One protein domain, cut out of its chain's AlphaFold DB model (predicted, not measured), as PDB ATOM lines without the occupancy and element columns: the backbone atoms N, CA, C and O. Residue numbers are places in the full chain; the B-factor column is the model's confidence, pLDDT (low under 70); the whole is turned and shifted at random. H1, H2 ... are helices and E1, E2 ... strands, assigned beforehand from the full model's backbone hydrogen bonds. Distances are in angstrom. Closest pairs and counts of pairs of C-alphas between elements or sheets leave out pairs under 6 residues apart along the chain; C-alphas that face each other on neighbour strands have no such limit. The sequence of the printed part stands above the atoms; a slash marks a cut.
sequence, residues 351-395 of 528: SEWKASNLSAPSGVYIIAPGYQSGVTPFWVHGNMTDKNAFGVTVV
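Overview. This is residues 351 to 395 of the 528 residues of the protein "Contactin-associated protein 1" of Stylophora pistillata (UniProt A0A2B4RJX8). A small three-stranded sheet has the short helix H1 packed on it; the loop of its E1-E2 hairpin sticks out at one end, residues 370 to 375, and small H2 lies at the other. The printed part has 45 residues, in order H1, E1, E2, H2, E3; the class is mixed, helices and strands, and the sheet E1, E2, E3 is antiparallel. It is only just compact, close to loose, with radius of gyration of the C-alphas 10.7 A, spanning 32 by 19 by 14 A.

Along the chain. From first to last C-alpha, E2, residues 378 to 383, measures 15.8 A; E1, 363 to 367, 12.5 A; E3, 392 to 394, 6.3 A; H1, 351 to 356, 8.7 A; H2, 386 to 389, 5.2 A. C-alpha 351 is at (258.549, 301.063, 161.101), C-alpha 394 at (259.216, 299.496, 150.300).

Arrangement. In hairpin E1-E2, at 136 degrees, N 365 and O 380 are within hydrogen-bond range, 2.9 A. Between E2 and E3, at 126 degrees, N 381 and O 394 are too, 2.9 A. H1 is on the sheet, height 9.0 A; its closest C-alphas to E3 are Ser 351 and Val 392, 5.9 A. H2 is not on it. Every O i to N i+4 pair in H1 is within range; H2 is too short for one.

Size, cuts and confidence. C-alphas 374 and 388 are farthest apart, 32.6 A. The printed part has no cut. pLDDT is under 70 at 363 to 364, 366, 371 to 376 and 379.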
ATOM      1  N   SER A 351     258.573 301.769 159.818       89.44
ATOM      2  CA  SER A 351     258.549 301.063 161.101       89.44
ATOM      3  C   SER A 351     258.363 302.018 162.273       89.44
ATOM      4  O   SER A 351     257.576 301.725 163.171       89.44
ATOM      5  N   GLU A 352     259.020 303.176 162.243       86.69
ATOM      6  CA  GLU A 352     258.811 304.220 163.246       86.69
ATOM      7  C   GLU A 352     257.421 304.850 163.118       86.69
ATOM      8  O   GLU A 352     256.738 305.000 164.126       86.69
ATOM      9  N   TRP A 353     256.938 305.081 161.891       83.25
ATOM     10  CA  TRP A 353     255.546 305.490 161.647       83.25
ATOM     11  C   TRP A 353     254.528 304.532 162.270       83.25
ATOM     12  O   TRP A 353     253.540 304.957 162.869       83.25
ATOM     13  N   LYS A 354     254.750 303.222 162.133       85.00
ATOM     14  CA  LYS A 354     253.875 302.203 162.720       85.00
ATOM     15  C   LYS A 354     253.977 302.159 164.245       85.00
ATOM     16  O   LYS A 354     252.977 301.895 164.910       85.00
ATOM     17  N   ALA A 355     255.162 302.422 164.791       84.31
ATOM     18  CA  ALA A 355     255.384 302.490 166.230       84.31
ATOM     19  C   ALA A 355     254.717 303.722 166.861       84.31
ATOM     20  O   ALA A 355     254.157 303.611 167.951       84.31
ATOM     21  N   SER A 356     254.727 304.874 166.179       78.56
ATOM     22  CA  SER A 356     254.071 306.098 166.653       78.56
ATOM     23  C   SER A 356     252.558 306.103 166.410       78.56
ATOM     24  O   SER A 356     251.811 306.711 167.179       78.56
ATOM     25  N   ASN A 357     252.074 305.367 165.404       78.12
ATOM     26  CA  ASN A 357     250.651 305.165 165.148       78.12
ATOM     27  C   ASN A 357     250.333 303.705 164.781       78.12
ATOM     28  O   ASN A 357     250.376 303.298 163.615       78.12
ATOM     29  N   LEU A 358     249.898 302.930 165.780       79.06
ATOM     30  CA  LEU A 358     249.539 301.513 165.628       79.06
ATOM     31  C   LEU A 358     248.429 301.266 164.589       79.06
ATOM     32  O   LEU A 358     248.366 300.188 163.995       79.06
ATOM     33  N   SER A 359     247.577 302.259 164.319       79.12
ATOM     34  CA  SER A 359     246.485 302.176 163.340       79.12
ATOM     35  C   SER A 359     246.864 302.681 161.943       79.12
ATOM     36  O   SER A 359     245.993 302.749 161.077       79.12
ATOM     37  N   ALA A 360     248.136 303.015 161.692       72.69
ATOM     38  CA  ALA A 360     248.601 303.448 160.376       72.69
ATOM     39  C   ALA A 360     248.289 302.385 159.289       72.69
ATOM     40  O   ALA A 360     248.657 301.215 159.478       72.69
ATOM     41  N   PRO A 361     247.602 302.758 158.185       74.75
ATOM     42  CA  PRO A 361     247.263 301.847 157.085       74.75
ATOM     43  C   PRO A 361     248.438 301.640 156.116       74.75
ATOM     44  O   PRO A 361     249.319 302.475 156.027       74.75
ATOM     45  N   SER A 362     248.466 300.571 155.320       72.81
ATOM     46  CA  SER A 362     249.453 300.494 154.229       72.81
ATOM     47  C   SER A 362     249.194 301.595 153.190       72.81
ATOM     48  O   SER A 362     248.040 301.895 152.878       72.81
ATOM     49  N   GLY A 363     250.242 302.214 152.651       68.69
ATOM     50  CA  GLY A 363     250.090 303.404 151.816       68.69
ATOM     51  C   GLY A 363     251.408 304.078 151.464       68.69
ATOM     52  O   GLY A 363     252.472 303.493 151.603       68.69
ATOM     53  N   VAL A 364     251.345 305.309 150.968       63.78
ATOM     54  CA  VAL A 364     252.539 306.098 150.635       63.78
ATOM     55  C   VAL A 364     252.887 306.998 151.818       63.78
ATOM     56  O   VAL A 364     252.022 307.704 152.333       63.78
ATOM     57  N   TYR A 365     254.149 306.967 152.235       70.38
ATOM     58  CA  TYR A 365     254.674 307.680 153.396       70.38
ATOM     59  C   TYR A 365     255.881 308.524 153.009       70.38
ATOM     60  O   TYR A 365     256.650 308.152 152.124       70.38
ATOM     61  N   ILE A 366     256.055 309.650 153.698       67.38
ATOM     62  CA  ILE A 366     257.300 310.412 153.671       67.38
ATOM     63  C   ILE A 366     258.151 310.000 154.868       67.38
ATOM     64  O   ILE A 366     257.656 309.920 155.997       67.38
ATOM     65  N   ILE A 367     259.422 309.721 154.611       81.94
ATOM     66  CA  ILE A 367     260.393 309.344 155.638       81.94
ATOM     67  C   ILE A 367     261.627 310.235 155.546       81.94
ATOM     68  O   ILE A 367     261.970 310.725 154.467       81.94
ATOM     69  N   ALA A 368     262.297 310.457 156.676       82.88
ATOM     70  CA  ALA A 368     263.449 311.354 156.755       82.88
ATOM     71  C   ALA A 368     264.633 310.749 157.539       82.88
ATOM     72  O   ALA A 368     265.095 311.330 158.522       82.88
ATOM     73  N   PRO A 369     265.178 309.600 157.097       84.81
ATOM     74  CA  PRO A 369     266.196 308.853 157.842       84.81
ATOM     75  C   PRO A 369     267.516 309.603 158.061       84.81
ATOM     76  O   PRO A 369     268.230 309.313 159.013       84.81
ATOM     77  N   GLY A 370     267.855 310.554 157.186       75.25
ATOM     78  CA  GLY A 370     269.111 311.309 157.242       75.25
ATOM     79  C   GLY A 370     268.931 312.811 157.465       75.25
ATOM     80  O   GLY A 370     269.847 313.575 157.166       75.25
ATOM     81  N   TYR A 371     267.771 313.255 157.965       65.31
ATOM     82  CA  TYR A 371     267.451 314.684 158.090       65.31
ATOM     83  C   TYR A 371     268.488 315.468 158.904       65.31
ATOM     84  O   TYR A 371     268.902 316.558 158.516       65.31
ATOM     85  N   GLN A 372     268.966 314.886 160.008       60.69
ATOM     86  CA  GLN A 372     269.994 315.500 160.858       60.69
ATOM     87  C   GLN A 372     271.349 315.653 160.150       60.69
ATOM     88  O   GLN A 372     272.137 316.519 160.516       60.69
ATOM     89  N   SER A 373     271.585 314.850 159.113       65.69
ATOM     90  CA  SER A 373     272.791 314.857 158.282       65.69
ATOM     91  C   SER A 373     272.603 315.647 156.980       65.69
ATOM     92  O   SER A 373     273.414 315.518 156.067       65.69
ATOM     93  N   GLY A 374     271.528 316.438 156.861       60.16
ATOM     94  CA  GLY A 374     271.237 317.253 155.677       60.16
ATOM     95  C   GLY A 374     270.644 316.479 154.494       60.16
ATOM     96  O   GLY A 374     270.552 317.022 153.397       60.16
ATOM     97  N   VAL A 375     270.229 315.223 154.689       66.31
ATOM     98  CA  VAL A 375     269.579 314.424 153.640       66.31
ATOM     99  C   VAL A 375     268.091 314.745 153.603       66.31
ATOM    100  O   VAL A 375     267.398 314.662 154.619       66.31
ATOM    101  N   THR A 376     267.588 315.095 152.421       63.16
ATOM    102  CA  THR A 376     266.183 315.466 152.241       63.16
ATOM    103  C   THR A 376     265.247 314.260 152.410       63.16
ATOM    104  O   THR A 376     265.614 313.138 152.029       63.16
ATOM    105  N   PRO A 377     264.034 314.460 152.963       73.69
ATOM    106  CA  PRO A 377     263.012 313.419 153.034       73.69
ATOM    107  C   PRO A 377     262.613 312.892 151.651       73.69
ATOM    108  O   PRO A 377     262.743 313.590 150.646       73.69
ATOM    109  N   PHE A 378     262.087 311.671 151.598       70.62
ATOM    110  CA  PHE A 378     261.641 311.060 150.347       70.62
ATOM    111  C   PHE A 378     260.454 310.120 150.535       70.62
ATOM    112  O   PHE A 378     260.088 309.752 151.655       70.62
ATOM    113  N   TRP A 379     259.831 309.774 149.410       66.31
ATOM    114  CA  TRP A 379     258.616 308.977 149.368       66.31
ATOM    115  C   TRP A 379     258.907 307.493 149.275       66.31
ATOM    116  O   TRP A 379     259.733 307.054 148.479       66.31
ATOM    117  N   VAL A 380     258.136 306.728 150.034       82.75
ATOM    118  CA  VAL A 380     258.217 305.273 150.088       82.75
ATOM    119  C   VAL A 380     256.821 304.680 150.201       82.75
ATOM    120  O   VAL A 380     255.888 305.330 150.679       82.75
ATOM    121  N   HIS A 381     256.662 303.432 149.776       81.69
ATOM    122  CA  HIS A 381     255.458 302.680 150.086       81.69
ATOM    123  C   HIS A 381     255.636 301.990 151.441       81.69
ATOM    124  O   HIS A 381     256.513 301.154 151.611       81.69
ATOM    125  N   GLY A 382     254.818 302.349 152.422       83.19
ATOM    126  CA  GLY A 382     254.772 301.691 153.718       83.19
ATOM    127  C   GLY A 382     253.768 300.552 153.705       83.19
ATOM    128  O   GLY A 382     252.566 300.799 153.618       83.19
ATOM    129  N   ASN A 383     254.237 299.317 153.843       83.19
ATOM    130  CA  ASN A 383     253.373 298.181 154.125       83.19
ATOM    131  C   ASN A 383     253.255 298.014 155.647       83.19
ATOM    132  O   ASN A 383     254.168 297.523 156.300       83.19
ATOM    133  N   MET A 384     252.130 298.449 156.214       85.50
ATOM    134  CA  MET A 384     251.882 298.491 157.663       85.50
ATOM    135  C   MET A 384     251.248 297.210 158.216       85.50
ATOM    136  O   MET A 384     250.862 297.150 159.388       85.50
ATOM    137  N   THR A 385     251.084 296.203 157.362       82.94
ATOM    138  CA  THR A 385     250.463 294.912 157.687       82.94
ATOM    139  C   THR A 385     251.439 293.744 157.596       82.94
ATOM    140  O   THR A 385     251.119 292.643 158.039       82.94
ATOM    141  N   ASP A 386     252.625 293.975 157.039       75.62
ATOM    142  CA  ASP A 386     253.617 292.939 156.778       75.62
ATOM    143  C   ASP A 386     254.379 292.518 158.048       75.62
ATOM    144  O   ASP A 386     254.368 293.207 159.071       75.62
ATOM    145  N   LYS A 387     255.024 291.349 157.985       77.06
ATOM    146  CA  LYS A 387     255.943 290.797 158.995       77.06
ATOM    147  C   LYS A 387     255.406 290.828 160.436       77.06
ATOM    148  O   LYS A 387     256.178 291.052 161.355       77.06
ATOM    149  N   ASN A 388     254.116 290.541 160.645       76.50
ATOM    150  CA  ASN A 388     253.388 290.666 161.925       76.50
ATOM    151  C   ASN A 388     253.023 292.114 162.316       76.50
ATOM    152  O   ASN A 388     253.145 292.491 163.480       76.50
ATOM    153  N   ALA A 389     252.531 292.905 161.357       74.25
ATOM    154  CA  ALA A 389     252.087 294.293 161.545       74.25
ATOM    155  C   ALA A 389     253.201 295.293 161.911       74.25
ATOM    156  O   ALA A 389     252.928 296.332 162.518       74.25
ATOM    157  N   PHE A 390     254.439 295.015 161.497       80.88
ATOM    158  CA  PHE A 390     255.499 296.021 161.476       80.88
ATOM    159  C   PHE A 390     255.353 296.894 160.228       80.88
ATOM    160  O   PHE A 390     254.888 296.441 159.184       80.88
ATOM    161  N   GLY A 391     255.756 298.160 160.328       86.38
ATOM    162  CA  GLY A 391     255.816 299.037 159.165       86.38
ATOM    163  C   GLY A 391     257.036 298.716 158.311       86.38
ATOM    164  O   GLY A 391     258.158 299.022 158.701       86.38
ATOM    165  N   VAL A 392     256.831 298.109 157.145       91.44
ATOM    166  CA  VAL A 392     257.900 297.819 156.183       91.44
ATOM    167  C   VAL A 392     257.995 298.953 155.173       91.44
ATOM    168  O   VAL A 392     257.000 299.334 154.560       91.44
ATOM    169  N   THR A 393     259.201 299.493 154.999       93.75
ATOM    170  CA  THR A 393     259.485 300.529 154.000       93.75
ATOM    171  C   THR A 393     259.852 299.871 152.672       93.75
ATOM    172  O   THR A 393     260.879 299.205 152.587       93.75
ATOM    173  N   VAL A 394     259.037 300.068 151.640       90.19
ATOM    174  CA  VAL A 394     259.216 299.496 150.300       90.19
ATOM    175  C   VAL A 394     259.593 300.603 149.318       90.19
ATOM    176  O   VAL A 394     258.896 301.617 149.206       90.19
ATOM    177  N   VAL A 395     260.697 300.401 148.596       91.12
ATOM    178  CA  VAL A 395     261.185 301.313 147.553       91.12
ATOM    179  C   VAL A 395     261.319 300.546 146.244       91.12
ATOM    180  O   VAL A 395     262.162 299.658 146.131       91.12
TER     181      VAL A 395